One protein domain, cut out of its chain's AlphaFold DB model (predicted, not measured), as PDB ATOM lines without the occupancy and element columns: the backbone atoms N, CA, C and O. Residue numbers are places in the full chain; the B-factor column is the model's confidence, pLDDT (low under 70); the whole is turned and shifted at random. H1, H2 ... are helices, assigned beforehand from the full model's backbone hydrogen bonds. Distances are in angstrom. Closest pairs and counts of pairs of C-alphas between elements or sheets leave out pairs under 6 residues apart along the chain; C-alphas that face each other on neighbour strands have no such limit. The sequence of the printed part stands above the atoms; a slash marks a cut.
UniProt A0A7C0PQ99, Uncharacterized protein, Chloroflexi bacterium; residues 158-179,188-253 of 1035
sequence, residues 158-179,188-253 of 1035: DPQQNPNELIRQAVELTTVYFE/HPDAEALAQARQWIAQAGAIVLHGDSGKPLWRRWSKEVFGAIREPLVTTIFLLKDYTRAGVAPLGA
ATOM      1  N   ASP A 158     -39.657 -24.470 -76.890       90.06
ATOM      2  CA  ASP A 158     -39.747 -24.373 -78.351       90.06
ATOM      3  C   ASP A 158     -38.558 -25.112 -78.999       90.06
ATOM      4  O   ASP A 158     -37.422 -24.657 -78.854       90.06
ATOM      5  N   PRO A 159     -38.774 -26.226 -79.730       85.50
ATOM      6  CA  PRO A 159     -37.698 -26.990 -80.369       85.50
ATOM      7  C   PRO A 159     -36.864 -26.201 -81.389       85.50
ATOM      8  O   PRO A 159     -35.775 -26.645 -81.737       85.50
ATOM      9  N   GLN A 160     -37.368 -25.071 -81.901       86.25
ATOM     10  CA  GLN A 160     -36.661 -24.236 -82.881       86.25
ATOM     11  C   GLN A 160     -35.812 -23.130 -82.235       86.25
ATOM     12  O   GLN A 160     -35.040 -22.457 -82.922       86.25
ATOM     13  N   GLN A 161     -35.941 -22.920 -80.923       88.94
ATOM     14  CA  GLN A 161     -35.171 -21.912 -80.205       88.94
ATOM     15  C   GLN A 161     -33.696 -22.330 -80.077       88.94
ATOM     16  O   GLN A 161     -33.367 -23.511 -79.986       88.94
ATOM     17  N   ASN A 162     -32.782 -21.353 -80.070       87.19
ATOM     18  CA  ASN A 162     -31.361 -21.621 -79.855       87.19
ATOM     19  C   ASN A 162     -31.101 -21.891 -78.357       87.19
ATOM     20  O   ASN A 162     -31.287 -20.968 -77.558       87.19
ATOM     21  N   PRO A 163     -30.646 -23.097 -77.962       90.62
ATOM     22  CA  PRO A 163     -30.398 -23.413 -76.555       90.62
ATOM     23  C   PRO A 163     -29.311 -22.521 -75.940       90.62
ATOM     24  O   PRO A 163     -29.425 -22.139 -74.782       90.62
ATOM     25  N   ASN A 164     -28.303 -22.103 -76.712       89.62
ATOM     26  CA  ASN A 164     -27.230 -21.238 -76.213       89.62
ATOM     27  C   ASN A 164     -27.706 -19.816 -75.906       89.62
ATOM     28  O   ASN A 164     -27.168 -19.168 -75.017       89.62
ATOM     29  N   GLU A 165     -28.747 -19.337 -76.591       90.19
ATOM     30  CA  GLU A 165     -29.345 -18.033 -76.293       90.19
ATOM     31  C   GLU A 165     -30.092 -18.047 -74.953       90.19
ATOM     32  O   GLU A 165     -30.012 -17.083 -74.201       90.19
ATOM     33  N   LEU A 166     -30.758 -19.157 -74.615       91.81
ATOM     34  CA  LEU A 166     -31.390 -19.342 -73.304       91.81
ATOM     35  C   LEU A 166     -30.353 -19.375 -72.174       91.81
ATOM     36  O   LEU A 166     -30.574 -18.772 -71.126       91.81
ATOM     37  N   ILE A 167     -29.213 -20.042 -72.391       91.00
ATOM     38  CA  ILE A 167     -28.112 -20.038 -71.418       91.00
ATOM     39  C   ILE A 167     -27.526 -18.633 -71.267       91.00
ATOM     40  O   ILE A 167     -27.373 -18.166 -70.143       91.00
ATOM     41  N   ARG A 168     -27.282 -17.922 -72.375       89.06
ATOM     42  CA  ARG A 168     -26.816 -16.527 -72.362       89.06
ATOM     43  C   ARG A 168     -27.763 -15.628 -71.555       89.06
ATOM     44  O   ARG A 168     -27.306 -14.917 -70.670       89.06
ATOM     45  N   GLN A 169     -29.073 -15.736 -71.778       90.19
ATOM     46  CA  GLN A 169     -30.090 -15.002 -71.012       90.19
ATOM     47  C   GLN A 169     -30.080 -15.369 -69.522       90.19
ATOM     48  O   GLN A 169     -30.191 -14.490 -68.672       90.19
ATOM     49  N   ALA A 170     -29.914 -16.653 -69.185       89.31
ATOM     50  CA  ALA A 170     -29.798 -17.105 -67.797       89.31
ATOM     51  C   ALA A 170     -28.565 -16.513 -67.103       89.31
ATOM     52  O   ALA A 170     -28.648 -16.092 -65.947       89.31
ATOM     53  N   VAL A 171     -27.447 -16.439 -67.825       86.75
ATOM     54  CA  VAL A 171     -26.221 -15.785 -67.368       86.75
ATOM     55  C   VAL A 171     -26.459 -14.292 -67.159       86.75
ATOM     56  O   VAL A 171     -26.193 -13.807 -66.065       86.75
ATOM     57  N   GLU A 172     -27.012 -13.572 -68.135       84.88
ATOM     58  CA  GLU A 172     -27.306 -12.133 -68.015       84.88
ATOM     59  C   GLU A 172     -28.235 -11.819 -66.837       84.88
ATOM     60  O   GLU A 172     -27.984 -10.885 -66.084       84.88
ATOM     61  N   LEU A 173     -29.276 -12.631 -66.631       85.94
ATOM     62  CA  LEU A 173     -30.245 -12.443 -65.548       85.94
ATOM     63  C   LEU A 173     -29.630 -12.624 -64.151       85.94
ATOM     64  O   LEU A 173     -30.139 -12.073 -63.177       85.94
ATOM     65  N   THR A 174     -28.571 -13.427 -64.043       82.06
ATOM     66  CA  THR A 174     -27.937 -13.776 -62.762       82.06
ATOM     67  C   THR A 174     -26.568 -13.138 -62.562       82.06
ATOM     68  O   THR A 174     -25.992 -13.263 -61.481       82.06
ATOM     69  N   THR A 175     -26.061 -12.428 -63.571       71.31
ATOM     70  CA  THR A 175     -24.828 -11.648 -63.475       71.31
ATOM     71  C   THR A 175     -25.154 -10.334 -62.778       71.31
ATOM     72  O   THR A 175     -25.827  -9.470 -63.333       71.31
ATOM     73  N   VAL A 176     -24.694 -10.195 -61.538       59.88
ATOM     74  CA  VAL A 176     -24.700  -8.917 -60.825       59.88
ATOM     75  C   VAL A 176     -23.356  -8.251 -61.100       59.88
ATOM     76  O   VAL A 176     -22.318  -8.863 -60.856       59.88
ATOM     77  N   TYR A 177     -23.374  -7.044 -61.669       47.53
ATOM     78  CA  TYR A 177     -22.158  -6.279 -61.942       47.53
ATOM     79  C   TYR A 177     -21.448  -5.957 -60.623       47.53
ATOM     80  O   TYR A 177     -22.051  -5.386 -59.716       47.53
ATOM     81  N   PHE A 178     -20.172  -6.331 -60.526       41.38
ATOM     82  CA  PHE A 178     -19.269  -5.746 -59.543       41.38
ATOM     83  C   PHE A 178     -18.930  -4.342 -60.044       41.38
ATOM     84  O   PHE A 178     -18.059  -4.182 -60.894       41.38
ATOM     85  N   GLU A 179     -19.642  -3.327 -59.561       35.53
ATOM     86  CA  GLU A 179     -19.059  -1.988 -59.549       35.53
ATOM     87  C   GLU A 179     -17.933  -2.031 -58.510       35.53
ATOM     88  O   GLU A 179     -18.172  -2.335 -57.338       35.53
ATOM     89  N   HIS A 188     -26.590 -11.128 -53.761       59.50
ATOM     90  CA  HIS A 188     -27.063 -12.411 -54.246       59.50
ATOM     91  C   HIS A 188     -28.221 -12.167 -55.228       59.50
ATOM     92  O   HIS A 188     -29.122 -11.387 -54.901       59.50
ATOM     93  N   PRO A 189     -28.229 -12.814 -56.412       63.78
ATOM     94  CA  PRO A 189     -29.349 -12.701 -57.337       63.78
ATOM     95  C   PRO A 189     -30.645 -13.099 -56.622       63.78
ATOM     96  O   PRO A 189     -30.658 -14.048 -55.833       63.78
ATOM     97  N   ASP A 190     -31.727 -12.361 -56.887       77.38
ATOM     98  CA  ASP A 190     -33.036 -12.635 -56.293       77.38
ATOM     99  C   ASP A 190     -33.435 -14.102 -56.541       77.38
ATOM    100  O   ASP A 190     -33.172 -14.671 -57.606       77.38
ATOM    101  N   ALA A 191     -34.086 -14.725 -55.560       82.06
ATOM    102  CA  ALA A 191     -34.531 -16.110 -55.647       82.06
ATOM    103  C   ALA A 191     -35.452 -16.341 -56.862       82.06
ATOM    104  O   ALA A 191     -35.427 -17.423 -57.450       82.06
ATOM    105  N   GLU A 192     -36.226 -15.326 -57.268       86.06
ATOM    106  CA  GLU A 192     -37.052 -15.368 -58.482       86.06
ATOM    107  C   GLU A 192     -36.202 -15.389 -59.766       86.06
ATOM    108  O   GLU A 192     -36.454 -16.200 -60.660       86.06
ATOM    109  N   ALA A 193     -35.145 -14.574 -59.831       85.62
ATOM    110  CA  ALA A 193     -34.209 -14.543 -60.954       85.62
ATOM    111  C   ALA A 193     -33.442 -15.870 -61.094       85.62
ATOM    112  O   ALA A 193     -33.328 -16.413 -62.194       85.62
ATOM    113  N   LEU A 194     -32.988 -16.443 -59.973       87.44
ATOM    114  CA  LEU A 194     -32.316 -17.745 -59.958       87.44
ATOM    115  C   LEU A 194     -33.252 -18.877 -60.410       87.44
ATOM    116  O   LEU A 194     -32.845 -19.745 -61.186       87.44
ATOM    117  N   ALA A 195     -34.512 -18.859 -59.967       89.06
ATOM    118  CA  ALA A 195     -35.515 -19.828 -60.401       89.06
ATOM    119  C   ALA A 195     -35.799 -19.717 -61.910       89.06
ATOM    120  O   ALA A 195     -35.881 -20.736 -62.599       89.06
ATOM    121  N   GLN A 196     -35.900 -18.496 -62.441       92.38
ATOM    122  CA  GLN A 196     -36.107 -18.261 -63.870       92.38
ATOM    123  C   GLN A 196     -34.899 -18.705 -64.712       92.38
ATOM    124  O   GLN A 196     -35.079 -19.331 -65.759       92.38
ATOM    125  N   ALA A 197     -33.675 -18.452 -64.241       91.62
ATOM    126  CA  ALA A 197     -32.454 -18.909 -64.900       91.62
ATOM    127  C   ALA A 197     -32.371 -20.446 -64.955       91.62
ATOM    128  O   ALA A 197     -32.105 -21.012 -66.016       91.62
ATOM    129  N   ARG A 198     -32.695 -21.137 -63.849       93.25
ATOM    130  CA  ARG A 198     -32.794 -22.609 -63.806       93.25
ATOM    131  C   ARG A 198     -33.837 -23.147 -64.795       93.25
ATOM    132  O   ARG A 198     -33.586 -24.148 -65.462       93.25
ATOM    133  N   GLN A 199     -34.973 -22.463 -64.959       93.38
ATOM    134  CA  GLN A 199     -35.975 -22.829 -65.969       93.38
ATOM    135  C   GLN A 199     -35.458 -22.678 -67.405       93.38
ATOM    136  O   GLN A 199     -35.711 -23.554 -68.230       93.38
ATOM    137  N   TRP A 200     -34.720 -21.611 -67.717       95.19
ATOM    138  CA  TRP A 200     -34.119 -21.440 -69.044       95.19
ATOM    139  C   TRP A 200     -33.037 -22.484 -69.334       95.19
ATOM    140  O   TRP A 200     -33.010 -23.027 -70.440       95.19
ATOM    141  N   ILE A 201     -32.216 -22.846 -68.340       94.31
ATOM    142  CA  ILE A 201     -31.269 -23.971 -68.446       94.31
ATOM    143  C   ILE A 201     -32.023 -25.275 -68.751       94.31
ATOM    144  O   ILE A 201     -31.639 -26.023 -69.651       94.31
ATOM    145  N   ALA A 202     -33.142 -25.519 -68.064       94.44
ATOM    146  CA  ALA A 202     -33.968 -26.698 -68.295       94.44
ATOM    147  C   ALA A 202     -34.599 -26.732 -69.698       94.44
ATOM    148  O   ALA A 202     -34.610 -27.782 -70.343       94.44
ATOM    149  N   GLN A 203     -35.070 -25.587 -70.201       94.50
ATOM    150  CA  GLN A 203     -35.576 -25.447 -71.571       94.50
ATOM    151  C   GLN A 203     -34.482 -25.698 -72.610       94.50
ATOM    152  O   GLN A 203     -34.717 -26.434 -73.570       94.50
ATOM    153  N   ALA A 204     -33.281 -25.152 -72.404       92.62
ATOM    154  CA  ALA A 204     -32.131 -25.412 -73.265       92.62
ATOM    155  C   ALA A 204     -31.795 -26.910 -73.303       92.62
ATOM    156  O   ALA A 204     -31.616 -27.477 -74.383       92.62
ATOM    157  N   GLY A 205     -31.797 -27.577 -72.144       90.75
ATOM    158  CA  GLY A 205     -31.609 -29.023 -72.066       90.75
ATOM    159  C   GLY A 205     -32.697 -29.810 -72.795       90.75
ATOM    160  O   GLY A 205     -32.388 -30.705 -73.581       90.75
ATOM    161  N   ALA A 206     -33.968 -29.439 -72.627       92.00
ATOM    162  CA  ALA A 206     -35.081 -30.080 -73.324       92.00
ATOM    163  C   ALA A 206     -34.994 -29.930 -74.857       92.00
ATOM    164  O   ALA A 206     -35.294 -30.883 -75.580       92.00
ATOM    165  N   ILE A 207     -34.533 -28.777 -75.356       91.06
ATOM    166  CA  ILE A 207     -34.282 -28.547 -76.789       91.06
ATOM    167  C   ILE A 207     -33.186 -29.486 -77.308       91.06
ATOM    168  O   ILE A 207     -33.358 -30.105 -78.359       91.06
ATOM    169  N   VAL A 208     -32.085 -29.640 -76.565       88.06
ATOM    170  CA  VAL A 208     -30.986 -30.545 -76.947       88.06
ATOM    171  C   VAL A 208     -31.431 -32.009 -76.933       88.06
ATOM    172  O   VAL A 208     -31.094 -32.749 -77.856       88.06
ATOM    173  N   LEU A 209     -32.238 -32.426 -75.950       88.12
ATOM    174  CA  LEU A 209     -32.838 -33.767 -75.940       88.12
ATOM    175  C   LEU A 209     -33.747 -34.000 -77.151       88.12
ATOM    176  O   LEU A 209     -33.754 -35.101 -77.705       88.12
ATOM    177  N   HIS A 210     -34.487 -32.974 -77.580       89.88
ATOM    178  CA  HIS A 210     -35.341 -33.051 -78.761       89.88
ATOM    179  C   HIS A 210     -34.525 -33.227 -80.048       89.88
ATOM    180  O   HIS A 210     -34.857 -34.077 -80.867       89.88
ATOM    181  N   GLY A 211     -33.453 -32.450 -80.228       80.69
ATOM    182  CA  GLY A 211     -32.501 -32.596 -81.337       80.69
ATOM    183  C   GLY A 211     -32.923 -32.012 -82.694       80.69
ATOM    184  O   GLY A 211     -32.096 -31.965 -83.601       80.69
ATOM    185  N   ASP A 212     -34.157 -31.519 -82.846       71.62
ATOM    186  CA  ASP A 212     -34.669 -30.965 -84.117       71.62
ATOM    187  C   ASP A 212     -34.069 -29.593 -84.483       71.62
ATOM    188  O   ASP A 212     -34.139 -29.179 -85.640       71.62
ATOM    189  N   SER A 213     -33.464 -28.886 -83.522       62.81
ATOM    190  CA  SER A 213     -32.869 -27.558 -83.736       62.81
ATOM    191  C   SER A 213     -31.611 -27.589 -84.610       62.81
ATOM    192  O   SER A 213     -31.221 -26.560 -85.165       62.81
ATOM    193  N   GLY A 214     -30.933 -28.743 -84.694       63.81
ATOM    194  CA  GLY A 214     -29.628 -28.885 -85.346       63.81
ATOM    195  C   GLY A 214     -28.487 -28.101 -84.679       63.81
ATOM    196  O   GLY A 214     -27.394 -28.054 -85.238       63.81
ATOM    197  N   LYS A 215     -28.718 -27.484 -83.510       70.88
ATOM    198  CA  LYS A 215     -27.750 -26.633 -82.801       70.88
ATOM    199  C   LYS A 215     -27.374 -27.254 -81.449       70.88
ATOM    200  O   LYS A 215     -28.230 -27.285 -80.559       70.88
ATOM    201  N   PRO A 216     -26.137 -27.751 -81.269       77.19
ATOM    202  CA  PRO A 216     -25.687 -28.279 -79.985       77.19
ATOM    203  C   PRO A 216     -25.490 -27.158 -78.953       77.19
ATOM    204  O   PRO A 216     -25.339 -25.984 -79.297       77.19
ATOM    205  N   LEU A 217     -25.458 -27.527 -77.670       82.69
ATOM    206  CA  LEU A 217     -24.956 -26.629 -76.628       82.69
ATOM    207  C   LEU A 217     -23.483 -26.303 -76.892       82.69
ATOM    208  O   LEU A 217     -22.689 -27.180 -77.237       82.69
ATOM    209  N   TRP A 218     -23.123 -25.041 -76.701       84.56
ATOM    210  CA  TRP A 218     -21.764 -24.552 -76.837       84.56
ATOM    211  C   TRP A 218     -20.891 -25.183 -75.750       84.56
ATOM    212  O   TRP A 218     -21.156 -25.061 -74.552       84.56
ATOM    213  N   ARG A 219     -19.852 -25.908 -76.177       76.88
ATOM    214  CA  ARG A 219     -19.049 -26.795 -75.316       76.88
ATOM    215  C   ARG A 219     -18.409 -26.066 -74.128       76.88
ATOM    216  O   ARG A 219     -18.257 -26.651 -73.055       76.88
ATOM    217  N   ARG A 220     -18.046 -24.796 -74.316       80.50
ATOM    218  CA  ARG A 220     -17.330 -23.986 -73.323       80.50
ATOM    219  C   ARG A 220     -18.211 -23.406 -72.221       80.50
ATOM    220  O   ARG A 220     -17.660 -22.894 -71.254       80.50
ATOM    221  N   TRP A 221     -19.536 -23.569 -72.261       84.12
ATOM    222  CA  TRP A 221     -20.402 -23.124 -71.158       84.12
ATOM    223  C   TRP A 221     -19.970 -23.651 -69.781       84.12
ATOM    224  O   TRP A 221     -20.107 -22.955 -68.782       84.12
ATOM    225  N   SER A 222     -19.387 -24.852 -69.730       77.62
ATOM    226  CA  SER A 222     -18.820 -25.434 -68.504       77.62
ATOM    227  C   SER A 222     -17.617 -24.669 -67.924       77.62
ATOM    228  O   SER A 222     -17.365 -24.763 -66.724       77.62
ATOM    229  N   LYS A 223     -16.887 -23.923 -68.762       74.94
ATOM    230  CA  LYS A 223     -15.713 -23.115 -68.397       74.94
ATOM    231  C   LYS A 223     -16.043 -21.631 -68.188       74.94
ATOM    232  O   LYS A 223     -15.326 -20.957 -67.467       74.94
ATOM    233  N   GLU A 224     -17.108 -21.135 -68.815       78.94
ATOM    234  CA  GLU A 224     -17.393 -19.693 -68.948       78.94
ATOM    235  C   GLU A 224     -18.480 -19.191 -67.982       78.94
ATOM    236  O   GLU A 224     -18.607 -17.991 -67.735       78.94
ATOM    237  N   VAL A 225     -19.287 -20.098 -67.419       80.62
ATOM    238  CA  VAL A 225     -20.328 -19.739 -66.448       80.62
ATOM    239  C   VAL A 225     -19.796 -19.838 -65.023       80.62
ATOM    240  O   VAL A 225     -19.374 -20.899 -64.565       80.62
ATOM    241  N   PHE A 226     -19.905 -18.727 -64.299       71.38
ATOM    242  CA  PHE A 226     -19.527 -18.595 -62.893       71.38
ATOM    243  C   PHE A 226     -20.735 -18.189 -62.037       71.38
ATOM    244  O   PHE A 226     -21.769 -17.758 -62.548       71.38
ATOM    245  N   GLY A 227     -20.608 -18.315 -60.716       75.38
ATOM    246  CA  GLY A 227     -21.650 -17.909 -59.769       75.38
ATOM    247  C   GLY A 227     -22.770 -18.940 -59.582       75.38
ATOM    248  O   GLY A 227     -22.583 -20.139 -59.783       75.38
ATOM    249  N   ALA A 228     -23.946 -18.467 -59.156       80.81
ATOM    250  CA  ALA A 228     -25.023 -19.306 -58.612       80.81
ATOM    251  C   ALA A 228     -25.664 -20.294 -59.610       80.81
ATOM    252  O   ALA A 228     -26.337 -21.234 -59.187       80.81
ATOM    253  N   ILE A 229     -25.465 -20.098 -60.918       86.62
ATOM    254  CA  ILE A 229     -26.010 -20.969 -61.974       86.62
ATOM    255  C   ILE A 229     -24.985 -21.939 -62.578       86.62
ATOM    256  O   ILE A 229     -25.358 -22.760 -63.418       86.62
ATOM    257  N   ARG A 230     -23.716 -21.886 -62.144       85.88
ATOM    258  CA  ARG A 230     -22.650 -22.767 -62.643       85.88
ATOM    259  C   ARG A 230     -22.976 -24.240 -62.411       85.88
ATOM    260  O   ARG A 230     -23.032 -25.005 -63.369       85.88
ATOM    261  N   GLU A 231     -23.216 -24.625 -61.158       84.81
ATOM    262  CA  GLU A 231     -23.507 -26.021 -60.797       84.81
ATOM    263  C   GLU A 231     -24.759 -26.568 -61.513       84.81
ATOM    264  O   GLU A 231     -24.656 -27.634 -62.128       84.81
ATOM    265  N   PRO A 232     -25.897 -25.839 -61.569       88.62
ATOM    266  CA  PRO A 232     -27.057 -26.231 -62.376       88.62
ATOM    267  C   PRO A 232     -26.745 -26.517 -63.850       88.62
ATOM    268  O   PRO A 232     -27.212 -27.506 -64.426       88.62
ATOM    269  N   LEU A 233     -25.960 -25.643 -64.485       88.56
ATOM    270  CA  LEU A 233     -25.639 -25.746 -65.904       88.56
ATOM    271  C   LEU A 233     -24.673 -26.898 -66.185       88.56
ATOM    272  O   LEU A 233     -24.914 -27.681 -67.101       88.56
ATOM    273  N   VAL A 234     -23.611 -27.027 -65.387       83.44
ATOM    274  CA  VAL A 234     -22.640 -28.124 -65.497       83.44
ATOM    275  C   VAL A 234     -23.342 -29.469 -65.311       83.44
ATOM    276  O   VAL A 234     -23.192 -30.359 -66.147       83.44
ATOM    277  N   THR A 235     -24.190 -29.578 -64.286       85.56
ATOM    278  CA  THR A 235     -25.029 -30.760 -64.038       85.56
ATOM    279  C   THR A 235     -25.914 -31.076 -65.243       85.56
ATOM    280  O   THR A 235     -25.969 -32.215 -65.698       85.56
ATOM    281  N   THR A 236     -26.555 -30.061 -65.829       88.56
ATOM    282  CA  THR A 236     -27.378 -30.233 -67.037       88.56
ATOM    283  C   THR A 236     -26.555 -30.716 -68.231       88.56
ATOM    284  O   THR A 236     -26.989 -31.614 -68.944       88.56
ATOM    285  N   ILE A 237     -25.355 -30.175 -68.453       84.31
ATOM    286  CA  ILE A 237     -24.465 -30.617 -69.537       84.31
ATOM    287  C   ILE A 237     -24.085 -32.095 -69.365       84.31
ATOM    288  O   ILE A 237     -24.111 -32.836 -70.352       84.31
ATOM    289  N   PHE A 238     -23.783 -32.540 -68.139       79.19
ATOM    290  CA  PHE A 238     -23.510 -33.953 -67.847       79.19
ATOM    291  C   PHE A 238     -24.723 -34.843 -68.144       79.19
ATOM    292  O   PHE A 238     -24.597 -35.778 -68.935       79.19
ATOM    293  N   LEU A 239     -25.910 -34.474 -67.650       82.00
ATOM    294  CA  LEU A 239     -27.163 -35.182 -67.948       82.00
ATOM    295  C   LEU A 239     -27.388 -35.341 -69.459       82.00
ATOM    296  O   LEU A 239     -27.712 -36.421 -69.954       82.00
ATOM    297  N   LEU A 240     -27.199 -34.263 -70.224       83.31
ATOM    298  CA  LEU A 240     -27.389 -34.280 -71.674       83.31
ATOM    299  C   LEU A 240     -26.353 -35.149 -72.379       83.31
ATOM    300  O   LEU A 240     -26.711 -35.863 -73.319       83.31
ATOM    301  N   LYS A 241     -25.088 -35.105 -71.944       76.19
ATOM    302  CA  LYS A 241     -24.026 -35.961 -72.483       76.19
ATOM    303  C   LYS A 241     -24.405 -37.435 -72.337       76.19
ATOM    304  O   LYS A 241     -24.284 -38.174 -73.317       76.19
ATOM    305  N   ASP A 242     -24.934 -37.824 -71.184       71.50
ATOM    306  CA  ASP A 242     -25.286 -39.215 -70.898       71.50
ATOM    307  C   ASP A 242     -26.573 -39.649 -71.621       71.50
ATOM    308  O   ASP A 242     -26.628 -40.737 -72.202       71.50
ATOM    309  N   TYR A 243     -27.579 -38.774 -71.714       77.62
ATOM    310  CA  TYR A 243     -28.838 -39.079 -72.410       77.62
ATOM    311  C   TYR A 243     -28.732 -39.069 -73.938       77.62
ATOM    312  O   TYR A 243     -29.444 -39.817 -74.607       77.62
ATOM    313  N   THR A 244     -27.855 -38.241 -74.509       69.88
ATOM    314  CA  THR A 244     -27.709 -38.103 -75.972       69.88
ATOM    315  C   THR A 244     -26.503 -38.846 -76.543       69.88
ATOM    316  O   THR A 244     -26.272 -38.787 -77.753       69.88
ATOM    317  N   ARG A 245     -25.719 -39.537 -75.699       67.00
ATOM    318  CA  ARG A 245     -24.420 -40.140 -76.054       67.00
ATOM    319  C   ARG A 245     -23.479 -39.113 -76.683       67.00
ATOM    320  O   ARG A 245     -23.058 -39.260 -77.830       67.00
ATOM    321  N   ALA A 246     -23.209 -38.042 -75.939       60.00
ATOM    322  CA  ALA A 246     -22.425 -36.889 -76.381       60.00
ATOM    323  C   ALA A 246     -22.966 -36.233 -77.673       60.00
ATOM    324  O   ALA A 246     -22.199 -35.808 -78.534       60.00
ATOM    325  N   GLY A 247     -24.294 -36.164 -77.819       57.72
ATOM    326  CA  GLY A 247     -24.977 -35.512 -78.944       57.72
ATOM    327  C   GLY A 247     -25.191 -36.383 -80.186       57.72
ATOM    328  O   GLY A 247     -25.836 -35.935 -81.131       57.72
ATOM    329  N   VAL A 248     -24.701 -37.628 -80.203       59.38
ATOM    330  CA  VAL A 248     -24.791 -38.530 -81.370       59.38
ATOM    331  C   VAL A 248     -26.215 -39.056 -81.595       59.38
ATOM    332  O   VAL A 248     -26.588 -39.395 -82.719       59.38
ATOM    333  N   ALA A 249     -27.021 -39.141 -80.538       70.44
ATOM    334  CA  ALA A 249     -28.356 -39.724 -80.584       70.44
ATOM    335  C   ALA A 249     -29.344 -38.932 -79.708       70.44
ATOM    336  O   ALA A 249     -29.643 -39.366 -78.594       70.44
ATOM    337  N   PRO A 250     -29.885 -37.795 -80.186       80.62
ATOM    338  CA  PRO A 250     -30.972 -37.118 -79.487       80.62
ATOM    339  C   PRO A 250     -32.206 -38.028 -79.365       80.62
ATOM    340  O   PRO A 250     -32.426 -38.951 -80.165       80.62
ATOM    341  N   LEU A 251     -33.030 -37.770 -78.349       83.19
ATOM    342  CA  LEU A 251     -34.213 -38.577 -78.046       83.19
ATOM    343  C   LEU A 251     -35.340 -38.352 -79.071       83.19
ATOM    344  O   LEU A 251     -36.093 -39.288 -79.361       83.19
ATOM    345  N   GLY A 252     -35.410 -37.160 -79.674       84.88
ATOM    346  CA  GLY A 252     -36.489 -36.755 -80.580       84.88
ATOM    347  C   GLY A 252     -37.663 -36.126 -79.827       84.88
ATOM    348  O   GLY A 252     -37.547 -35.754 -78.667       84.88
ATOM    349  N   ALA A 253     -38.832 -36.030 -80.460       87.62
ATOM    350  CA  ALA A 253     -40.047 -35.640 -79.743       87.62
ATOM    351  C   ALA A 253     -40.413 -36.677 -78.648       87.62
ATOM    352  O   ALA A 253     -40.224 -37.878 -78.881       87.62
TER     353      ALA A 253
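Overview. This is residues 158 to 179 and 188 to 253 of the 1035 residues of an uncharacterized protein of Chloroflexi bacterium (UniProt A0A7C0PQ99). Three long helices, H1, H2 and H4, lie side by side as a small bundle with their centres in a triangle: H2 is at the corner, and H1 and H4 each pack on it but not on each other. The short helix H3 packs on H4, away from H2, and the stretch after H2 leads across to it. The printed part has 88 residues with four named helices, in the order H1, H2, H3, H4, and no named strand; the class is all helix. It is compact, with a radius of gyration of the C-alphas of 12.9 A, and elongated in outline, with spans of 43 by 23 by 17 A.

Along the chain. The longest helix is H2, residues 191 to 210, which runs 28.7 A from C-alpha 191 at (-34.531, -16.110, -55.647) to C-alpha 210 at (-35.341, -33.051, -78.761). H1 is residues 163 to 174 and measures 17.0 A from first to last C-alpha, beginning with C-alpha 163 at (-30.398, -23.413, -76.555). H4 is residues 230 to 244, 20.9 A long, and ends with C-alpha 244 at (-27.709, -38.103, -75.972). H3 has four residues, 221 to 224, and spans 5.1 A.

Arrangement. H2 and H1 touch, and their closest C-alphas, those of Ala 204 and Pro 163, are 4.2 A apart. These two helices run opposite ways at a shallow tilt of 9 degrees. H2 and H4 touch too, with the C-alphas of Ile 201 and Leu 233 closest at 6.4 A. They run the same way at a shallow tilt of 17 degrees. H3 and H4 touch, with the C-alphas of Ser 222 and Val 234 closest at 5.6 A. H1 is only just apart from H4, with their closest C-alphas 8.3 A from each other. H1 is also only just apart from H3, again with a closest C-alpha distance of 8.3 A. H2 and H3 are apart. In H1, H2 and H4 every O i to N i+4 pair is within hydrogen-bond range; H3 is too short for such a pair, and its one O i to N i+3 pair is not within range.

Size, cuts and confidence. The two C-alphas farthest apart, those of Glu 179 and Ala 253, are 44.5 A from each other. Residues 180 to 187 are not printed, and C-alphas 179 and 188 are 14.2 A apart across this cut, which falls in the link from H1 to H2. The link from H2 to H3, 10 residues, is short, and the link from H3 to H4, 5 residues, is tight. The mean pLDDT of the printed part is 80.8, and 13 residues are under 70: 176 to 179, 188 to 189, 213 to 214 and 244 to 248, of which 244 belongs to H4.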